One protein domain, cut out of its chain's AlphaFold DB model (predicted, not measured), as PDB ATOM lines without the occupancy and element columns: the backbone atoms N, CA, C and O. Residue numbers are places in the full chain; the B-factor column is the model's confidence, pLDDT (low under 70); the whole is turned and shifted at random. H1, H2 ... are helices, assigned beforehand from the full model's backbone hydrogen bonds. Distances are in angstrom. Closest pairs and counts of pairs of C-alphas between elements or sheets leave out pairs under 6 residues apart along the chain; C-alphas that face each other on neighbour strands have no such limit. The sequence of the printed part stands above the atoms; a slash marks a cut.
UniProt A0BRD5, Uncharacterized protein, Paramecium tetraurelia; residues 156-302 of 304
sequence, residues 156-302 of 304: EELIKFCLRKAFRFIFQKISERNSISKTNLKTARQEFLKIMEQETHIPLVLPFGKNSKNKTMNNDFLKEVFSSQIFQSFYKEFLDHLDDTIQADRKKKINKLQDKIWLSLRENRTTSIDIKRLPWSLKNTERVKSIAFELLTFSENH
ATOM      1  N   GLU A 156      39.107 -19.835  98.784       89.50
ATOM      2  CA  GLU A 156      39.052 -21.261  98.451       89.50
ATOM      3  C   GLU A 156      38.816 -21.505  96.950       89.50
ATOM      4  O   GLU A 156      39.446 -22.383  96.359       89.50
ATOM      5  N   GLU A 157      37.938 -20.741  96.295       89.44
ATOM      6  CA  GLU A 157      37.732 -20.862  94.847       89.44
ATOM      7  C   GLU A 157      38.973 -20.491  94.035       89.44
ATOM      8  O   GLU A 157      39.227 -21.114  92.999       89.44
ATOM      9  N   LEU A 158      39.734 -19.496  94.498       92.00
ATOM     10  CA  LEU A 158      40.988 -19.080  93.874       92.00
ATOM     11  C   LEU A 158      42.054 -20.172  94.027       92.00
ATOM     12  O   LEU A 158      42.620 -20.596  93.021       92.00
ATOM     13  N   ILE A 159      42.219 -20.747  95.223       92.19
ATOM     14  CA  ILE A 159      43.120 -21.891  95.454       92.19
ATOM     15  C   ILE A 159      42.710 -23.094  94.593       92.19
ATOM     16  O   ILE A 159      43.538 -23.690  93.900       92.19
ATOM     17  N   LYS A 160      41.412 -23.428  94.565       89.31
ATOM     18  CA  LYS A 160      40.859 -24.486  93.701       89.31
ATOM     19  C   LYS A 160      41.190 -24.239  92.235       89.31
ATOM     20  O   LYS A 160      41.441 -25.192  91.501       89.31
ATOM     21  N   PHE A 161      41.130 -22.992  91.777       91.00
ATOM     22  CA  PHE A 161      41.511 -22.656  90.414       91.00
ATOM     23  C   PHE A 161      43.005 -22.889  90.181       91.00
ATOM     24  O   PHE A 161      43.325 -23.625  89.245       91.00
ATOM     25  N   CYS A 162      43.879 -22.345  91.036       93.12
ATOM     26  CA  CYS A 162      45.333 -22.509  90.934       93.12
ATOM     27  C   CYS A 162      45.715 -23.985  90.846       93.12
ATOM     28  O   CYS A 162      46.317 -24.408  89.865       93.12
ATOM     29  N   LEU A 163      45.267 -24.797  91.804       92.19
ATOM     30  CA  LEU A 163      45.593 -26.220  91.845       92.19
ATOM     31  C   LEU A 163      45.047 -26.989  90.643       92.19
ATOM     32  O   LEU A 163      45.757 -27.794  90.055       92.19
ATOM     33  N   ARG A 164      43.801 -26.735  90.218       90.62
ATOM     34  CA  ARG A 164      43.252 -27.405  89.024       90.62
ATOM     35  C   ARG A 164      44.064 -27.093  87.771       90.62
ATOM     36  O   ARG A 164      44.176 -27.958  86.902       90.62
ATOM     37  N   LYS A 165      44.559 -25.860  87.636       93.00
ATOM     38  CA  LYS A 165      45.380 -25.451  86.493       93.00
ATOM     39  C   LYS A 165      46.790 -26.028  86.597       93.00
ATOM     40  O   LYS A 165      47.225 -26.620  85.617       93.00
ATOM     41  N   ALA A 166      47.405 -25.988  87.776       94.31
ATOM     42  CA  ALA A 166      48.701 -26.603  88.043       94.31
ATOM     43  C   ALA A 166      48.693 -28.115  87.771       94.31
ATOM     44  O   ALA A 166      49.479 -28.595  86.967       94.31
ATOM     45  N   PHE A 167      47.738 -28.871  88.325       92.31
ATOM     46  CA  PHE A 167      47.621 -30.307  88.042       92.31
ATOM     47  C   PHE A 167      47.423 -30.585  86.553       92.31
ATOM     48  O   PHE A 167      48.031 -31.497  86.006       92.31
ATOM     49  N   ARG A 168      46.599 -29.786  85.864       91.56
ATOM     50  CA  ARG A 168      46.416 -29.941  84.418       91.56
ATOM     51  C   ARG A 168      47.709 -29.681  83.644       91.56
ATOM     52  O   ARG A 168      47.969 -30.413  82.695       91.56
ATOM     53  N   PHE A 169      48.477 -28.670  84.041       93.12
ATOM     54  CA  PHE A 169      49.786 -28.358  83.471       93.12
ATOM     55  C   PHE A 169      50.770 -29.514  83.689       93.12
ATOM     56  O   PHE A 169      51.351 -30.007  82.729       93.12
ATOM     57  N   ILE A 170      50.857 -30.032  84.914       92.38
ATOM     58  CA  ILE A 170      51.697 -31.182  85.274       92.38
ATOM     59  C   ILE A 170      51.343 -32.412  84.434       92.38
ATOM     60  O   ILE A 170      52.212 -33.026  83.820       92.38
ATOM     61  N   PHE A 171      50.056 -32.759  84.354       90.56
ATOM     62  CA  PHE A 171      49.611 -33.917  83.574       90.56
ATOM     63  C   PHE A 171      49.921 -33.747  82.088       90.56
ATOM     64  O   PHE A 171      50.221 -34.726  81.409       90.56
ATOM     65  N   GLN A 172      49.856 -32.518  81.579       90.44
ATOM     66  CA  GLN A 172      50.247 -32.224  80.211       90.44
ATOM     67  C   GLN A 172      51.762 -32.407  80.015       90.44
ATOM     68  O   GLN A 172      52.151 -33.116  79.095       90.44
ATOM     69  N   LYS A 173      52.603 -31.886  80.915       90.31
ATOM     70  CA  LYS A 173      54.066 -32.053  80.859       90.31
ATOM     71  C   LYS A 173      54.500 -33.517  80.936       90.31
ATOM     72  O   LYS A 173      55.372 -33.940  80.185       90.31
ATOM     73  N   ILE A 174      53.870 -34.313  81.799       87.25
ATOM     74  CA  ILE A 174      54.135 -35.759  81.904       87.25
ATOM     75  C   ILE A 174      53.694 -36.480  80.629       87.25
ATOM     76  O   ILE A 174      54.442 -37.280  80.075       87.25
ATOM     77  N   SER A 175      52.513 -36.141  80.107       86.88
ATOM     78  CA  SER A 175      52.035 -36.677  78.831       86.88
ATOM     79  C   SER A 175      52.986 -36.360  77.672       86.88
ATOM     80  O   SER A 175      53.187 -37.212  76.811       86.88
ATOM     81  N   GLU A 176      53.545 -35.151  77.625       86.19
ATOM     82  CA  GLU A 176      54.501 -34.716  76.599       86.19
ATOM     83  C   GLU A 176      55.841 -35.460  76.714       86.19
ATOM     84  O   GLU A 176      56.408 -35.845  75.696       86.19
ATOM     85  N   ARG A 177      56.322 -35.735  77.935       81.44
ATOM     86  CA  ARG A 177      57.561 -36.505  78.168       81.44
ATOM     87  C   ARG A 177      57.437 -37.976  77.772       81.44
ATOM     88  O   ARG A 177      58.382 -38.540  77.233       81.44
ATOM     89  N   ASN A 178      56.278 -38.584  78.015       74.50
ATOM     90  CA  ASN A 178      56.092 -40.027  77.848       74.50
ATOM     91  C   ASN A 178      55.609 -40.447  76.459       74.50
ATOM     92  O   ASN A 178      55.402 -41.639  76.228       74.50
ATOM     93  N   SER A 179      55.400 -39.514  75.519       63.31
ATOM     94  CA  SER A 179      54.878 -39.908  74.211       63.31
ATOM     95  C   SER A 179      55.210 -39.026  73.011       63.31
ATOM     96  O   SER A 179      54.981 -37.825  73.000       63.31
ATOM     97  N   ILE A 180      55.595 -39.723  71.931       56.62
ATOM     98  CA  ILE A 180      55.573 -39.293  70.519       56.62
ATOM     99  C   ILE A 180      54.117 -39.236  69.977       56.62
ATOM    100  O   ILE A 180      53.853 -38.688  68.911       56.62
ATOM    101  N   SER A 181      53.129 -39.758  70.720       55.25
ATOM    102  CA  SER A 181      51.707 -39.793  70.345       55.25
ATOM    103  C   SER A 181      50.806 -39.452  71.530       55.25
ATOM    104  O   SER A 181      50.859 -40.141  72.539       55.25
ATOM    105  N   LYS A 182      49.971 -38.411  71.382       59.16
ATOM    106  CA  LYS A 182      48.918 -37.915  72.300       59.16
ATOM    107  C   LYS A 182      48.529 -38.884  73.436       59.16
ATOM    108  O   LYS A 182      47.471 -39.516  73.375       59.16
ATOM    109  N   THR A 183      49.331 -38.972  74.498       58.88
ATOM    110  CA  THR A 183      48.948 -39.775  75.663       58.88
ATOM    111  C   THR A 183      47.689 -39.189  76.294       58.88
ATOM    112  O   THR A 183      47.489 -37.975  76.375       58.88
ATOM    113  N   ASN A 184      46.775 -40.069  76.699       79.12
ATOM    114  CA  ASN A 184      45.541 -39.676  77.356       79.12
ATOM    115  C   ASN A 184      45.880 -39.039  78.716       79.12
ATOM    116  O   ASN A 184      46.536 -39.666  79.546       79.12
ATOM    117  N   LEU A 185      45.385 -37.825  78.980       82.81
ATOM    118  CA  LEU A 185      45.592 -37.082  80.236       82.81
ATOM    119  C   LEU A 185      45.262 -37.914  81.495       82.81
ATOM    120  O   LEU A 185      45.775 -37.651  82.581       82.81
ATOM    121  N   LYS A 186      44.396 -38.928  81.358       84.31
ATOM    122  CA  LYS A 186      44.069 -39.884  82.422       84.31
ATOM    123  C   LYS A 186      45.272 -40.738  82.838       84.31
ATOM    124  O   LYS A 186      45.460 -40.933  84.036       84.31
ATOM    125  N   THR A 187      46.067 -41.212  81.883       85.25
ATOM    126  CA  THR A 187      47.261 -42.027  82.139       85.25
ATOM    127  C   THR A 187      48.340 -41.180  82.804       85.25
ATOM    128  O   THR A 187      48.823 -41.548  83.869       85.25
ATOM    129  N   ALA A 188      48.606 -39.980  82.273       86.31
ATOM    130  CA  ALA A 188      49.563 -39.044  82.866       86.31
ATOM    131  C   ALA A 188      49.188 -38.644  84.305       86.31
ATOM    132  O   ALA A 188      50.050 -38.505  85.168       86.31
ATOM    133  N   ARG A 189      47.886 -38.516  84.602       88.06
ATOM    134  CA  ARG A 189      47.406 -38.319  85.975       88.06
ATOM    135  C   ARG A 189      47.731 -39.506  86.882       88.06
ATOM    136  O   ARG A 189      48.134 -39.285  88.016       88.06
ATOM    137  N   GLN A 190      47.477 -40.738  86.439       87.12
ATOM    138  CA  GLN A 190      47.748 -41.933  87.251       87.12
ATOM    139  C   GLN A 190      49.242 -42.082  87.530       87.12
ATOM    140  O   GLN A 190      49.631 -42.361  88.657       87.12
ATOM    141  N   GLU A 191      50.059 -41.833  86.514       87.06
ATOM    142  CA  GLU A 191      51.507 -41.864  86.626       87.06
ATOM    143  C   GLU A 191      52.033 -40.798  87.586       87.06
ATOM    144  O   GLU A 191      52.796 -41.120  88.490       87.06
ATOM    145  N   PHE A 192      51.547 -39.558  87.469       88.56
ATOM    146  CA  PHE A 192      51.888 -38.504  88.418       88.56
ATOM    147  C   PHE A 192      51.557 -38.893  89.861       88.56
ATOM    148  O   PHE A 192      52.384 -38.723  90.748       88.56
ATOM    149  N   LEU A 193      50.355 -39.429  90.104       86.94
ATOM    150  CA  LEU A 193      49.952 -39.838  91.452       86.94
ATOM    151  C   LEU A 193      50.837 -40.965  91.996       86.94
ATOM    152  O   LEU A 193      51.166 -40.935  93.175       86.94
ATOM    153  N   LYS A 194      51.271 -41.900  91.144       87.00
ATOM    154  CA  LYS A 194      52.210 -42.961  91.527       87.00
ATOM    155  C   LYS A 194      53.588 -42.399  91.893       87.00
ATOM    156  O   LYS A 194      54.159 -42.822  92.888       87.00
ATOM    157  N   ILE A 195      54.103 -41.448  91.110       86.94
ATOM    158  CA  ILE A 195      55.381 -40.771  91.388       86.94
ATOM    159  C   ILE A 195      55.307 -40.018  92.724       86.94
ATOM    160  O   ILE A 195      56.202 -40.144  93.553       86.94
ATOM    161  N   MET A 196      54.214 -39.288  92.955       85.31
ATOM    162  CA  MET A 196      53.972 -38.573  94.211       85.31
ATOM    163  C   MET A 196      53.916 -39.519  95.411       85.31
ATOM    164  O   MET A 196      54.568 -39.267  96.412       85.31
ATOM    165  N   GLU A 197      53.163 -40.615  95.303       86.38
ATOM    166  CA  GLU A 197      53.021 -41.611  96.372       86.38
ATOM    167  C   GLU A 197      54.355 -42.299  96.698       86.38
ATOM    168  O   GLU A 197      54.632 -42.589  97.858       86.38
ATOM    169  N   GLN A 198      55.208 -42.524  95.694       86.00
ATOM    170  CA  GLN A 198      56.560 -43.050  95.898       86.00
ATOM    171  C   GLN A 198      57.470 -42.073  96.649       86.00
ATOM    172  O   GLN A 198      58.312 -42.520  97.420       86.00
ATOM    173  N   GLU A 199      57.311 -40.767  96.426       85.62
ATOM    174  CA  GLU A 199      58.114 -39.726  97.074       85.62
ATOM    175  C   GLU A 199      57.637 -39.422  98.499       85.62
ATOM    176  O   GLU A 199      58.449 -39.312  99.412       85.62
ATOM    177  N   THR A 200      56.327 -39.270  98.704       81.06
ATOM    178  CA  THR A 200      55.769 -38.849  99.998       81.06
ATOM    179  C   THR A 200      55.409 -40.018 100.907       81.06
ATOM    180  O   THR A 200      55.136 -39.800 102.084       81.06
ATOM    181  N   HIS A 201      55.361 -41.246 100.378       78.56
ATOM    182  CA  HIS A 201      54.812 -42.437 101.039       78.56
ATOM    183  C   HIS A 201      53.339 -42.300 101.470       78.56
ATOM    184  O   HIS A 201      52.839 -43.115 102.248       78.56
ATOM    185  N   ILE A 202      52.628 -41.287 100.959       73.81
ATOM    186  CA  ILE A 202      51.225 -41.015 101.274       73.81
ATOM    187  C   ILE A 202      50.417 -41.058  99.970       73.81
ATOM    188  O   ILE A 202      50.737 -40.331  99.022       73.81
ATOM    189  N   PRO A 203      49.347 -41.876  99.890       71.25
ATOM    190  CA  PRO A 203      48.510 -41.939  98.702       71.25
ATOM    191  C   PRO A 203      47.726 -40.634  98.539       71.25
ATOM    192  O   PRO A 203      46.710 -40.407  99.200       71.25
ATOM    193  N   LEU A 204      48.170 -39.784  97.611       72.12
ATOM    194  CA  LEU A 204      47.536 -38.491  97.392       72.12
ATOM    195  C   LEU A 204      46.137 -38.650  96.778       72.12
ATOM    196  O   LEU A 204      45.967 -38.980  95.597       72.12
ATOM    197  N   VAL A 205      45.103 -38.303  97.545       68.56
ATOM    198  CA  VAL A 205      43.724 -38.256  97.046       68.56
ATOM    199  C   VAL A 205      43.365 -36.832  96.645       68.56
ATOM    200  O   VAL A 205      43.029 -35.998  97.483       68.56
ATOM    201  N   LEU A 206      43.348 -36.562  95.334       69.06
ATOM    202  CA  LEU A 206      42.934 -35.250  94.828       69.06
ATOM    203  C   LEU A 206      41.542 -34.855  95.376       69.06
ATOM    204  O   LEU A 206      40.574 -35.617  95.218       69.06
ATOM    205  N   PRO A 207      41.406 -33.664  95.981       64.25
ATOM    206  CA  PRO A 207      40.173 -33.212  96.588       64.25
ATOM    207  C   PRO A 207      39.130 -32.998  95.501       64.25
ATOM    208  O   PRO A 207      39.435 -32.817  94.316       64.25
ATOM    209  N   PHE A 208      37.862 -33.041  95.901       61.69
ATOM    210  CA  PHE A 208      36.713 -32.901  94.996       61.69
ATOM    211  C   PHE A 208      36.569 -34.030  93.953       61.69
ATOM    212  O   PHE A 208      35.716 -33.946  93.069       61.69
ATOM    213  N   GLY A 209      37.341 -35.116  94.063       63.06
ATOM    214  CA  GLY A 209      37.018 -36.374  93.389       63.06
ATOM    215  C   GLY A 209      35.706 -36.959  93.927       63.06
ATOM    216  O   GLY A 209      35.372 -36.752  95.098       63.06
ATOM    217  N   LYS A 210      34.968 -37.718  93.099       64.19
ATOM    218  CA  LYS A 210      33.723 -38.395  93.524       64.19
ATOM    219  C   LYS A 210      33.930 -39.174  94.837       64.19
ATOM    220  O   LYS A 210      33.123 -39.022  95.748       64.19
ATOM    221  N   ASN A 211      35.095 -39.814  94.985       59.97
ATOM    222  CA  ASN A 211      35.450 -40.664  96.127       59.97
ATOM    223  C   ASN A 211      36.354 -39.987  97.178       59.97
ATOM    224  O   ASN A 211      36.793 -40.652  98.110       59.97
ATOM    225  N   SER A 212      36.680 -38.694  97.044       59.72
ATOM    226  CA  SER A 212      37.515 -38.019  98.051       59.72
ATOM    227  C   SER A 212      36.704 -37.752  99.323       59.72
ATOM    228  O   SER A 212      35.626 -37.154  99.229       59.72
ATOM    229  N   LYS A 213      37.230 -38.182 100.482       63.50
ATOM    230  CA  LYS A 213      36.695 -37.863 101.820       63.50
ATOM    231  C   LYS A 213      36.858 -36.368 102.145       63.50
ATOM    232  O   LYS A 213      35.997 -35.794 102.802       63.50
ATOM    233  N   ASN A 214      37.880 -35.718 101.582       59.25
ATOM    234  CA  ASN A 214      38.135 -34.286 101.737       59.25
ATOM    235  C   ASN A 214      37.425 -33.491 100.629       59.25
ATOM    236  O   ASN A 214      37.886 -33.368  99.489       59.25
ATOM    237  N   LYS A 215      36.241 -32.965 100.966       66.12
ATOM    238  CA  LYS A 215      35.419 -32.116 100.083       66.12
ATOM    239  C   LYS A 215      35.701 -30.622 100.231       66.12
ATOM    240  O   LYS A 215      35.084 -29.839  99.512       66.12
ATOM    241  N   THR A 216      36.625 -30.243 101.105       64.44
ATOM    242  CA  THR A 216      36.980 -28.854 101.413       64.44
ATOM    243  C   THR A 216      38.479 -28.684 101.221       64.44
ATOM    244  O   THR A 216      39.238 -29.620 101.468       64.44
ATOM    245  N   MET A 217      38.913 -27.515 100.750       72.62
ATOM    246  CA  MET A 217      40.340 -27.198 100.669       72.62
ATOM    247  C   MET A 217      40.881 -26.907 102.076       72.62
ATOM    248  O   MET A 217      40.930 -25.748 102.487       72.62
ATOM    249  N   ASN A 218      41.219 -27.944 102.844       80.06
ATOM    250  CA  ASN A 218      41.870 -27.763 104.139       80.06
ATOM    251  C   ASN A 218      43.369 -27.483 103.956       80.06
ATOM    252  O   ASN A 218      43.984 -27.878 102.964       80.06
ATOM    253  N   ASN A 219      43.957 -26.785 104.927       84.69
ATOM    254  CA  ASN A 219      45.388 -26.488 104.919       84.69
ATOM    255  C   ASN A 219      46.233 -27.768 104.959       84.69
ATOM    256  O   ASN A 219      47.322 -27.777 104.397       84.69
ATOM    257  N   ASP A 220      45.727 -28.847 105.559       83.19
ATOM    258  CA  ASP A 220      46.446 -30.123 105.645       83.19
ATOM    259  C   ASP A 220      46.660 -30.743 104.264       83.19
ATOM    260  O   ASP A 220      47.768 -31.164 103.957       83.19
ATOM    261  N   PHE A 221      45.651 -30.703 103.386       84.44
ATOM    262  CA  PHE A 221      45.815 -31.153 102.005       84.44
ATOM    263  C   PHE A 221      46.841 -30.306 101.244       84.44
ATOM    264  O   PHE A 221      47.616 -30.831 100.449       84.44
ATOM    265  N   LEU A 222      46.852 -28.986 101.465       89.06
ATOM    266  CA  LEU A 222      47.844 -28.115 100.835       89.06
ATOM    267  C   LEU A 222      49.253 -28.476 101.310       89.06
ATOM    268  O   LEU A 222      50.131 -28.653 100.477       89.06
ATOM    269  N   LYS A 223      49.453 -28.665 102.618       88.12
ATOM    270  CA  LYS A 223      50.730 -29.133 103.173       88.12
ATOM    271  C   LYS A 223      51.152 -30.472 102.568       88.12
ATOM    272  O   LYS A 223      52.266 -30.591 102.080       88.12
ATOM    273  N   GLU A 224      50.236 -31.435 102.503       85.69
ATOM    274  CA  GLU A 224      50.492 -32.761 101.936       85.69
ATOM    275  C   GLU A 224      50.941 -32.675 100.470       85.69
ATOM    276  O   GLU A 224      51.978 -33.222 100.102       85.69
ATOM    277  N   VAL A 225      50.224 -31.927  99.626       88.75
ATOM    278  CA  VAL A 225      50.595 -31.755  98.211       88.75
ATOM    279  C   VAL A 225      51.937 -31.050  98.058       88.75
ATOM    280  O   VAL A 225      52.765 -31.473  97.254       88.75
ATOM    281  N   PHE A 226      52.141 -29.964  98.805       90.75
ATOM    282  CA  PHE A 226      53.353 -29.157  98.718       90.75
ATOM    283  C   PHE A 226      54.542 -29.775  99.467       90.75
ATOM    284  O   PHE A 226      55.644 -29.257  99.333       90.75
ATOM    285  N   SER A 227      54.371 -30.895 100.176       88.38
ATOM    286  CA  SER A 227      55.484 -31.667 100.750       88.38
ATOM    287  C   SER A 227      56.344 -32.357  99.680       88.38
ATOM    288  O   SER A 227      57.544 -32.529  99.872       88.38
ATOM    289  N   SER A 228      55.761 -32.682  98.521       90.00
ATOM    290  CA  SER A 228      56.483 -33.265  97.384       90.00
ATOM    291  C   SER A 228      57.357 -32.228  96.679       90.00
ATOM    292  O   SER A 228      56.867 -31.202  96.192       90.00
ATOM    293  N   GLN A 229      58.646 -32.532  96.540       90.94
ATOM    294  CA  GLN A 229      59.596 -31.720  95.783       90.94
ATOM    295  C   GLN A 229      59.304 -31.787  94.285       90.94
ATOM    296  O   GLN A 229      59.425 -30.780  93.583       90.94
ATOM    297  N   ILE A 230      58.844 -32.941  93.789       90.69
ATOM    298  CA  ILE A 230      58.438 -33.101  92.387       90.69
ATOM    299  C   ILE A 230      57.264 -32.174  92.061       90.69
ATOM    300  O   ILE A 230      57.316 -31.438  91.070       90.69
ATOM    301  N   PHE A 231      56.220 -32.153  92.898       92.56
ATOM    302  CA  PHE A 231      55.103 -31.229  92.711       92.56
ATOM    303  C   PHE A 231      55.567 -29.778  92.783       92.56
ATOM    304  O   PHE A 231      55.221 -29.002  91.894       92.56
ATOM    305  N   GLN A 232      56.369 -29.407  93.786       93.62
ATOM    306  CA  GLN A 232      56.891 -28.044  93.918       93.62
ATOM    307  C   GLN A 232      57.674 -27.595  92.680       93.62
ATOM    308  O   GLN A 232      57.487 -26.468  92.219       93.62
ATOM    309  N   SER A 233      58.519 -28.465  92.119       93.56
ATOM    310  CA  SER A 233      59.300 -28.166  90.917       93.56
ATOM    311  C   SER A 233      58.396 -27.837  89.732       93.56
ATOM    312  O   SER A 233      58.568 -26.798  89.095       93.56
ATOM    313  N   PHE A 234      57.402 -28.682  89.445       94.38
ATOM    314  CA  PHE A 234      56.461 -28.396  88.362       94.38
ATOM    315  C   PHE A 234      55.533 -27.223  88.673       94.38
ATOM    316  O   PHE A 234      55.087 -26.532  87.759       94.38
ATOM    317  N   TYR A 235      55.198 -27.008  89.944       96.12
ATOM    318  CA  TYR A 235      54.362 -25.891  90.353       96.12
ATOM    319  C   TYR A 235      55.068 -24.562  90.085       96.12
ATOM    320  O   TYR A 235      54.442 -23.661  89.540       96.12
ATOM    321  N   LYS A 236      56.370 -24.461  90.383       95.62
ATOM    322  CA  LYS A 236      57.190 -23.289  90.040       95.62
ATOM    323  C   LYS A 236      57.207 -23.036  88.530       95.62
ATOM    324  O   LYS A 236      56.888 -21.932  88.119       95.62
ATOM    325  N   GLU A 237      57.429 -24.071  87.716       95.69
ATOM    326  CA  GLU A 237      57.342 -23.960  86.246       95.69
ATOM    327  C   GLU A 237      55.937 -23.523  85.780       95.69
ATOM    328  O   GLU A 237      55.779 -22.740  84.848       95.69
ATOM    329  N   PHE A 238      54.878 -23.995  86.444       96.06
ATOM    330  CA  PHE A 238      53.516 -23.542  86.167       96.06
ATOM    331  C   PHE A 238      53.316 -22.050  86.476       96.06
ATOM    332  O   PHE A 238      52.566 -21.392  85.751       96.06
ATOM    333  N   LEU A 239      53.952 -21.513  87.524       96.38
ATOM    334  CA  LEU A 239      53.832 -20.093  87.876       96.38
ATOM    335  C   LEU A 239      54.377 -19.184  86.771       96.38
ATOM    336  O   LEU A 239      53.758 -18.153  86.502       96.38
ATOM    337  N   ASP A 240      55.422 -19.612  86.058       96.31
ATOM    338  CA  ASP A 240      55.963 -18.893  84.894       96.31
ATOM    339  C   ASP A 240      54.937 -18.780  83.746       96.31
ATOM    340  O   ASP A 240      54.985 -17.855  82.937       96.31
ATOM    341  N   HIS A 241      53.952 -19.684  83.705       95.38
ATOM    342  CA  HIS A 241      52.872 -19.724  82.710       95.38
ATOM    343  C   HIS A 241      51.492 -19.337  83.271       95.38
ATOM    344  O   HIS A 241      50.458 -19.513  82.604       95.38
ATOM    345  N   LEU A 242      51.432 -18.843  84.510       94.50
ATOM    346  CA  LEU A 242      50.166 -18.546  85.181       94.50
ATOM    347  C   LEU A 242      49.399 -17.431  84.462       94.50
ATOM    348  O   LEU A 242      48.187 -17.549  84.251       94.50
ATOM    349  N   ASP A 243      50.103 -16.385  84.040       93.94
ATOM    350  CA  ASP A 243      49.514 -15.235  83.356       93.94
ATOM    351  C   ASP A 243      48.878 -15.636  82.030       93.94
ATOM    352  O   ASP A 243      47.692 -15.370  81.809       93.94
ATOM    353  N   ASP A 244      49.607 -16.382  81.202       94.75
ATOM    354  CA  ASP A 244      49.096 -16.919  79.943       94.75
ATOM    355  C   ASP A 244      47.874 -17.813  80.169       94.75
ATOM    356  O   ASP A 244      46.870 -17.728  79.453       94.75
ATOM    357  N   THR A 245      47.911 -18.636  81.221       93.00
ATOM    358  CA  THR A 245      46.800 -19.516  81.595       93.00
ATOM    359  C   THR A 245      45.538 -18.723  81.946       93.00
ATOM    360  O   THR A 245      44.430 -19.101  81.536       93.00
ATOM    361  N   ILE A 246      45.677 -17.630  82.701       92.75
ATOM    362  CA  ILE A 246      44.560 -16.759  83.080       92.75
ATOM    363  C   ILE A 246      44.049 -15.995  81.859       92.75
ATOM    364  O   ILE A 246      42.837 -15.976  81.623       92.75
ATOM    365  N   GLN A 247      44.942 -15.425  81.046       92.88
ATOM    366  CA  GLN A 247      44.572 -14.665  79.851       92.88
ATOM    367  C   GLN A 247      43.863 -15.538  78.814       92.88
ATOM    368  O   GLN A 247      42.832 -15.138  78.266       92.88
ATOM    369  N   ALA A 248      44.326 -16.770  78.597       92.31
ATOM    370  CA  ALA A 248      43.656 -17.724  77.721       92.31
ATOM    371  C   ALA A 248      42.240 -18.073  78.224       92.31
ATOM    372  O   ALA A 248      41.285 -18.111  77.438       92.31
ATOM    373  N   ASP A 249      42.068 -18.291  79.535       91.38
ATOM    374  CA  ASP A 249      40.760 -18.562  80.152       91.38
ATOM    375  C   ASP A 249      39.825 -17.341  80.053       91.38
ATOM    376  O   ASP A 249      38.652 -17.491  79.693       91.38
ATOM    377  N   ARG A 250      40.353 -16.131  80.301       91.88
ATOM    378  CA  ARG A 250      39.648 -14.846  80.169       91.88
ATOM    379  C   ARG A 250      39.188 -14.625  78.730       91.88
ATOM    380  O   ARG A 250      37.988 -14.481  78.503       91.88
ATOM    381  N   LYS A 251      40.094 -14.719  77.749       93.25
ATOM    382  CA  LYS A 251      39.797 -14.582  76.311       93.25
ATOM    383  C   LYS A 251      38.712 -15.557  75.862       93.25
ATOM    384  O   LYS A 251      37.754 -15.157  75.202       93.25
ATOM    385  N   LYS A 252      38.812 -16.830  76.261       92.81
ATOM    386  CA  LYS A 252      37.811 -17.856  75.929       92.81
ATOM    387  C   LYS A 252      36.425 -17.518  76.481       92.81
ATOM    388  O   LYS A 252      35.428 -17.742  75.796       92.81
ATOM    389  N   LYS A 253      36.343 -17.020  77.717       92.06
ATOM    390  CA  LYS A 253      35.067 -16.640  78.343       92.06
ATOM    391  C   LYS A 253      34.478 -15.372  77.731       92.06
ATOM    392  O   LYS A 253      33.277 -15.358  77.488       92.06
ATOM    393  N   ILE A 254      35.307 -14.369  77.433       93.38
ATOM    394  CA  ILE A 254      34.876 -13.139  76.754       93.38
ATOM    395  C   ILE A 254      34.285 -13.471  75.389       93.38
ATOM    396  O   ILE A 254      33.165 -13.063  75.121       93.38
ATOM    397  N   ASN A 255      34.972 -14.275  74.571       92.56
ATOM    398  CA  ASN A 255      34.461 -14.660  73.253       92.56
ATOM    399  C   ASN A 255      33.080 -15.334  73.359       92.56
ATOM    400  O   ASN A 255      32.150 -14.956  72.658       92.56
ATOM    401  N   LYS A 256      32.912 -16.277  74.297       91.94
ATOM    402  CA  LYS A 256      31.617 -16.943  74.522       91.94
ATOM    403  C   LYS A 256      30.520 -15.982  74.979       91.94
ATOM    404  O   LYS A 256      29.367 -16.144  74.591       91.94
ATOM    405  N   LEU A 257      30.862 -15.031  75.843       92.19
ATOM    406  CA  LEU A 257      29.922 -14.034  76.343       92.19
ATOM    407  C   LEU A 257      29.507 -13.066  75.229       92.19
ATOM    408  O   LEU A 257      28.318 -12.829  75.044       92.19
ATOM    409  N   GLN A 258      30.480 -12.585  74.460       92.88
ATOM    410  CA  GLN A 258      30.292 -11.750  73.279       92.88
ATOM    411  C   GLN A 258      29.369 -12.435  72.270       92.88
ATOM    412  O   GLN A 258      28.397 -11.826  71.845       92.88
ATOM    413  N   ASP A 259      29.616 -13.707  71.939       90.31
ATOM    414  CA  ASP A 259      28.763 -14.483  71.032       90.31
ATOM    415  C   ASP A 259      27.328 -14.587  71.551       90.31
ATOM    416  O   ASP A 259      26.376 -14.384  70.800       90.31
ATOM    417  N   LYS A 260      27.166 -14.860  72.850       89.81
ATOM    418  CA  LYS A 260      25.847 -14.997  73.471       89.81
ATOM    419  C   LYS A 260      25.058 -13.687  73.439       89.81
ATOM    420  O   LYS A 260      23.881 -13.703  73.091       89.81
ATOM    421  N   ILE A 261      25.695 -12.571  73.792       89.81
ATOM    422  CA  ILE A 261      25.059 -11.248  73.766       89.81
ATOM    423  C   ILE A 261      24.744 -10.852  72.326       89.81
ATOM    424  O   ILE A 261      23.623 -10.453  72.031       89.81
ATOM    425  N   TRP A 262      25.699 -11.036  71.416       88.81
ATOM    426  CA  TRP A 262      25.536 -10.727  70.002       88.81
ATOM    427  C   TRP A 262      24.349 -11.464  69.370       88.81
ATOM    428  O   TRP A 262      23.544 -10.849  68.673       88.81
ATOM    429  N   LEU A 263      24.200 -12.764  69.643       87.31
ATOM    430  CA  LEU A 263      23.047 -13.545  69.183       87.31
ATOM    431  C   LEU A 263      21.732 -13.027  69.779       87.31
ATOM    432  O   LEU A 263      20.774 -12.829  69.038       87.31
ATOM    433  N   SER A 264      21.706 -12.737  71.085       85.00
ATOM    434  CA  SER A 264      20.511 -12.213  71.764       85.00
ATOM    435  C   SER A 264      20.021 -10.901  71.150       85.00
ATOM    436  O   SER A 264      18.823 -10.743  70.923       85.00
ATOM    437  N   LEU A 265      20.951  -9.990  70.838       84.94
ATOM    438  CA  LEU A 265      20.649  -8.697  70.221       84.94
ATOM    439  C   LEU A 265      20.115  -8.853  68.790       84.94
ATOM    440  O   LEU A 265      19.206  -8.132  68.396       84.94
ATOM    441  N   ARG A 266      20.640  -9.801  67.999       83.12
ATOM    442  CA  ARG A 266      20.153 -10.032  66.623       83.12
ATOM    443  C   ARG A 266      18.781 -10.686  66.579       83.12
ATOM    444  O   ARG A 266      18.001 -10.399  65.679       83.12
ATOM    445  N   GLU A 267      18.505 -11.582  67.517       81.56
ATOM    446  CA  GLU A 267      17.242 -12.318  67.567       81.56
ATOM    447  C   GLU A 267      16.113 -11.505  68.227       81.56
ATOM    448  O   GLU A 267      14.992 -12.004  68.313       81.56
ATOM    449  N   ASN A 268      16.387 -10.274  68.698       70.19
ATOM    450  CA  ASN A 268      15.462  -9.438  69.479       70.19
ATOM    451  C   ASN A 268      14.814 -10.201  70.646       70.19
ATOM    452  O   ASN A 268      13.691  -9.910  71.065       70.19
ATOM    453  N   ARG A 269      15.515 -11.206  71.180       68.81
ATOM    454  CA  ARG A 269      15.013 -11.990  72.300       68.81
ATOM    455  C   ARG A 269      15.227 -11.177  73.568       68.81
ATOM    456  O   ARG A 269      16.350 -11.023  74.034       68.81
ATOM    457  N   THR A 270      14.127 -10.707  74.145       57.12
ATOM    458  CA  THR A 270      14.048 -10.061  75.466       57.12
ATOM    459  C   THR A 270      14.312 -11.026  76.626       57.12
ATOM    460  O   THR A 270      14.175 -10.648  77.789       57.12
ATOM    461  N   THR A 271      14.678 -12.282  76.356       54.47
ATOM    462  CA  THR A 271      14.968 -13.251  77.408       54.47
ATOM    463  C   THR A 271      16.231 -12.841  78.152       54.47
ATOM    464  O   THR A 271      17.299 -12.669  77.567       54.47
ATOM    465  N   SER A 272      16.103 -12.692  79.474       61.97
ATOM    466  CA  SER A 272      17.211 -12.380  80.375       61.97
ATOM    467  C   SER A 272      18.416 -13.259  80.037       61.97
ATOM    468  O   SER A 272      18.333 -14.490  80.126       61.97
ATOM    469  N   ILE A 273      19.530 -12.657  79.627       69.75
ATOM    470  CA  ILE A 273      20.718 -13.421  79.253       69.75
ATOM    471  C   ILE A 273      21.225 -14.141  80.511       69.75
ATOM    472  O   ILE A 273      21.849 -13.543  81.392       69.75
ATOM    473  N   ASP A 274      20.959 -15.449  80.612       72.12
ATOM    474  CA  ASP A 274      21.420 -16.254  81.748       72.12
ATOM    475  C   ASP A 274      22.938 -16.464  81.667       72.12
ATOM    476  O   ASP A 274      23.458 -17.400  81.050       72.12
ATOM    477  N   ILE A 275      23.683 -15.526  82.231       74.25
ATOM    478  CA  ILE A 275      25.135 -15.606  82.335       74.25
ATOM    479  C   ILE A 275      25.471 -16.280  83.662       74.25
ATOM    480  O   ILE A 275      25.482 -15.626  84.705       74.25
ATOM    481  N   LYS A 276      25.740 -17.590  83.612       73.88
ATOM    482  CA  LYS A 276      26.119 -18.394  84.788       73.88
ATOM    483  C   LYS A 276      27.547 -18.146  85.270       73.88
ATOM    484  O   LYS A 276      27.852 -18.392  86.430       73.88
ATOM    485  N   ARG A 277      28.464 -17.769  84.371       78.19
ATOM    486  CA  ARG A 277      29.893 -17.609  84.685       78.19
ATOM    487  C   ARG A 277      30.464 -16.415  83.943       78.19
ATOM    488  O   ARG A 277      30.449 -16.412  82.714       78.19
ATOM    489  N   LEU A 278      31.003 -15.462  84.693       88.06
ATOM    490  CA  LEU A 278      31.677 -14.301  84.131       88.06
ATOM    491  C   LEU A 278      33.152 -14.597  83.799       88.06
ATOM    492  O   LEU A 278      33.757 -15.520  84.372       88.06
ATOM    493  N   PRO A 279      33.730 -13.854  82.837       90.44
ATOM    494  CA  PRO A 279      35.174 -13.730  82.676       90.44
ATOM    495  C   PRO A 279      35.890 -13.332  83.976       90.44
ATOM    496  O   PRO A 279      35.277 -12.934  84.962       90.44
ATOM    497  N   TRP A 280      37.210 -13.492  83.986       88.56
ATOM    498  CA  TRP A 280      38.035 -12.987  85.080       88.56
ATOM    499  C   TRP A 280      38.131 -11.466  84.989       88.56
ATOM    500  O   TRP A 280      38.477 -10.951  83.925       88.56
ATOM    501  N   SER A 281      37.856 -10.786  86.098       90.12
ATOM    502  CA  SER A 281      38.205  -9.378  86.274       90.12
ATOM    503  C   SER A 281      39.658  -9.213  86.674       90.12
ATOM    504  O   SER A 281      40.249 -10.141  87.236       90.12
ATOM    505  N   LEU A 282      40.211  -8.020  86.446       88.44
ATOM    506  CA  LEU A 282      41.581  -7.678  86.842       88.44
ATOM    507  C   LEU A 282      41.824  -7.932  88.332       88.44
ATOM    508  O   LEU A 282      42.738  -8.676  88.676       88.44
ATOM    509  N   LYS A 283      40.913  -7.477  89.200       89.44
ATOM    510  CA  LYS A 283      40.980  -7.721  90.654       89.44
ATOM    511  C   LYS A 283      41.097  -9.208  91.003       89.44
ATOM    512  O   LYS A 283      41.895  -9.603  91.846       89.44
ATOM    513  N   ASN A 284      40.301 -10.070  90.364       91.19
ATOM    514  CA  ASN A 284      40.377 -11.512  90.617       91.19
ATOM    515  C   ASN A 284      41.648 -12.135  90.015       91.19
ATOM    516  O   ASN A 284      42.170 -13.094  90.582       91.19
ATOM    517  N   THR A 285      42.141 -11.605  88.891       91.62
ATOM    518  CA  THR A 285      43.417 -12.002  88.284       91.62
ATOM    519  C   THR A 285      44.594 -11.679  89.209       91.62
ATOM    520  O   THR A 285      45.436 -12.533  89.450       91.62
ATOM    521  N   GLU A 286      44.649 -10.489  89.794       92.56
ATOM    522  CA  GLU A 286      45.714 -10.119  90.737       92.56
ATOM    523  C   GLU A 286      45.661 -10.971  92.006       92.56
ATOM    524  O   GLU A 286      46.668 -11.541  92.427       92.56
ATOM    525  N   ARG A 287      44.461 -11.153  92.571       94.25
ATOM    526  CA  ARG A 287      44.266 -11.995  93.760       94.25
ATOM    527  C   ARG A 287      44.680 -13.443  93.521       94.25
ATOM    528  O   ARG A 287      45.263 -14.053  94.410       94.25
ATOM    529  N   VAL A 288      44.387 -14.008  92.347       94.69
ATOM    530  CA  VAL A 288      44.778 -15.394  92.054       94.69
ATOM    531  C   VAL A 288      46.290 -15.535  91.896       94.69
ATOM    532  O   VAL A 288      46.826 -16.542  92.346       94.69
ATOM    533  N   LYS A 289      46.983 -14.530  91.340       94.31
ATOM    534  CA  LYS A 289      48.454 -14.507  91.294       94.31
ATOM    535  C   LYS A 289      49.042 -14.461  92.698       94.31
ATOM    536  O   LYS A 289      49.848 -15.315  93.040       94.31
ATOM    537  N   SER A 290      48.581 -13.522  93.526       95.31
ATOM    538  CA  SER A 290      49.028 -13.396  94.917       95.31
ATOM    539  C   SER A 290      48.842 -14.706  95.692       95.31
ATOM    540  O   SER A 290      49.794 -15.201  96.285       95.31
ATOM    541  N   ILE A 291      47.666 -15.335  95.586       94.75
ATOM    542  CA  ILE A 291      47.400 -16.640  96.207       94.75
ATOM    543  C   ILE A 291      48.288 -17.742  95.623       94.75
ATOM    544  O   ILE A 291      48.730 -18.615  96.358       94.75
ATOM    545  N   ALA A 292      48.547 -17.752  94.314       95.31
ATOM    546  CA  ALA A 292      49.401 -18.769  93.703       95.31
ATOM    547  C   ALA A 292      50.836 -18.724  94.255       95.31
ATOM    548  O   ALA A 292      51.409 -19.773  94.534       95.31
ATOM    549  N   PHE A 293      51.382 -17.528  94.490       94.56
ATOM    550  CA  PHE A 293      52.672 -17.378  95.166       94.56
ATOM    551  C   PHE A 293      52.589 -17.704  96.662       94.56
ATOM    552  O   PHE A 293      53.461 -18.397  97.174       94.56
ATOM    553  N   GLU A 294      51.520 -17.293  97.353       93.88
ATOM    554  CA  GLU A 294      51.276 -17.651  98.760       93.88
ATOM    555  C   GLU A 294      51.275 -19.175  98.961       93.88
ATOM    556  O   GLU A 294      51.785 -19.670  99.963       93.88
ATOM    557  N   LEU A 295      50.753 -19.939  97.997       93.00
ATOM    558  CA  LEU A 295      50.704 -21.396  98.086       93.00
ATOM    559  C   LEU A 295      52.093 -22.053  98.172       93.00
ATOM    560  O   LEU A 295      52.199 -23.129  98.753       93.00
ATOM    561  N   LEU A 296      53.157 -21.406  97.683       91.19
ATOM    562  CA  LEU A 296      54.524 -21.907  97.865       91.19
ATOM    563  C   LEU A 296      54.961 -21.905  99.335       91.19
ATOM    564  O   LEU A 296      55.758 -22.745  99.721       91.19
ATOM    565  N   THR A 297      54.401 -21.047 100.191       90.88
ATOM    566  CA  THR A 297      54.764 -21.015 101.623       90.88
ATOM    567  C   THR A 297      54.392 -22.305 102.364       90.88
ATOM    568  O   THR A 297      54.936 -22.608 103.428       90.88
ATOM    569  N   PHE A 298      53.491 -23.120 101.801       86.62
ATOM    570  CA  PHE A 298      53.177 -24.438 102.350       86.62
ATOM    571  C   PHE A 298      54.332 -25.435 102.210       86.62
ATOM    572  O   PHE A 298      54.347 -26.406 102.964       86.62
ATOM    573  N   SER A 299      55.308 -25.196 101.326       79.62
ATOM    574  CA  SER A 299      56.512 -26.030 101.258       79.62
ATOM    575  C   SER A 299      57.575 -25.651 102.291       79.62
ATOM    576  O   SER A 299      58.311 -26.515 102.760       79.62
ATOM    577  N   GLU A 300      57.637 -24.384 102.703       67.50
ATOM    578  CA  GLU A 300      58.641 -23.887 103.656       67.50
ATOM    579  C   GLU A 300      58.366 -24.349 105.094       67.50
ATOM    580  O   GLU A 300      59.290 -24.565 105.877       67.50
ATOM    581  N   ASN A 301      57.094 -24.568 105.433       58.66
ATOM    582  CA  ASN A 301      56.666 -25.008 106.764       58.66
ATOM    583  C   ASN A 301      56.900 -26.505 107.047       58.66
ATOM    584  O   ASN A 301      56.566 -26.958 108.136       58.66
ATOM    585  N   HIS A 302      57.442 -27.266 106.091       52.41
ATOM    586  CA  HIS A 302      57.849 -28.664 106.285       52.41
ATOM    587  C   HIS A 302      59.341 -28.826 106.626       52.41
ATOM    588  O   HIS A 302      59.745 -29.902 107.055       52.41
TER     589      HIS A 302
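This is residues 156 to 302 of the 304 residues of an uncharacterized protein of Paramecium tetraurelia (UniProt A0BRD5). What shape does the backbone make? It is a loose head of helices with one long arm: H1 runs through the middle of the head and is crossed by H2, H4 and H6 along its length, while H3 and H7 meet at one side. H5 runs away from the head as the arm, residues 265 to 271 stick out at its far end, and the stretch 267 to 281 folds back to H6. What is it made of? The printed part has 147 residues with seven named helices, H1 to H7 in order, and no named strand; the class is all helix. The whole is loose, with a radius of gyration of the C-alphas of 18.3 A, and elongated, spanning 60 by 38 by 32 A.

Where do the first helices lie? H1, residues 156 to 177, begins at C-alpha 156 (39.052, -21.261, 98.451) and is 31.4 A long. H2 is residues 185 to 200, 22.3 A, and H3 is residues 219 to 227. Which helices follow? H4 is residues 229 to 240, and H5, residues 242 to 266, is 36.3 A long and ends at C-alpha 266 (20.153, -10.032, 66.623). H6 is residues 282 to 294, and H7, residues 297 to 300, ends at C-alpha 300 (58.641, -23.887, 103.656).

What touches the hub, H1? With residues 170 to 175 alone it touches H2, about perpendicular at 79 degrees, the closest C-alphas being those of Phe 171 and Ala 188, 5.2 A apart. With residues 166 to 170 alone it touches H4, about perpendicular at 78 degrees, closest at the C-alphas of Ala 166 and Phe 238, 6.0 A. With residues 158 to 162 alone it touches H6, the same way at a steep tilt of 69 degrees, only just short of about perpendicular, closest at the C-alphas of Leu 158 and Val 288, 5.6 A; over these three pairs the packing is mostly crossed, none being at a shallow tilt. Where are the others? H3 touches H7, the closest C-alphas being those of Phe 226 and Ser 299, 5.1 A apart. H5 is close to H6 but not clearly touching, with the C-alphas of Ile 246 and Thr 285 closest at 7.1 A, at a shallow tilt of 26 degrees, opposite ways; H5 and H7 are apart. What do the helix backbones show? In H1 to H6 every O i to N i+4 pair is within hydrogen-bond range, and H7 is too short for such a pair.

How far does it reach? The two C-alphas farthest apart, those of His 201 and Asn 268, are 60.3 A apart. Are there cuts or long links? The printed part has no cut, and the links H2 to H3 and H5 to H6 are long. Where is confidence low? The pLDDT is under 70 in residues 179 to 183, 205 to 216, 269 to 273 and 300 to 302.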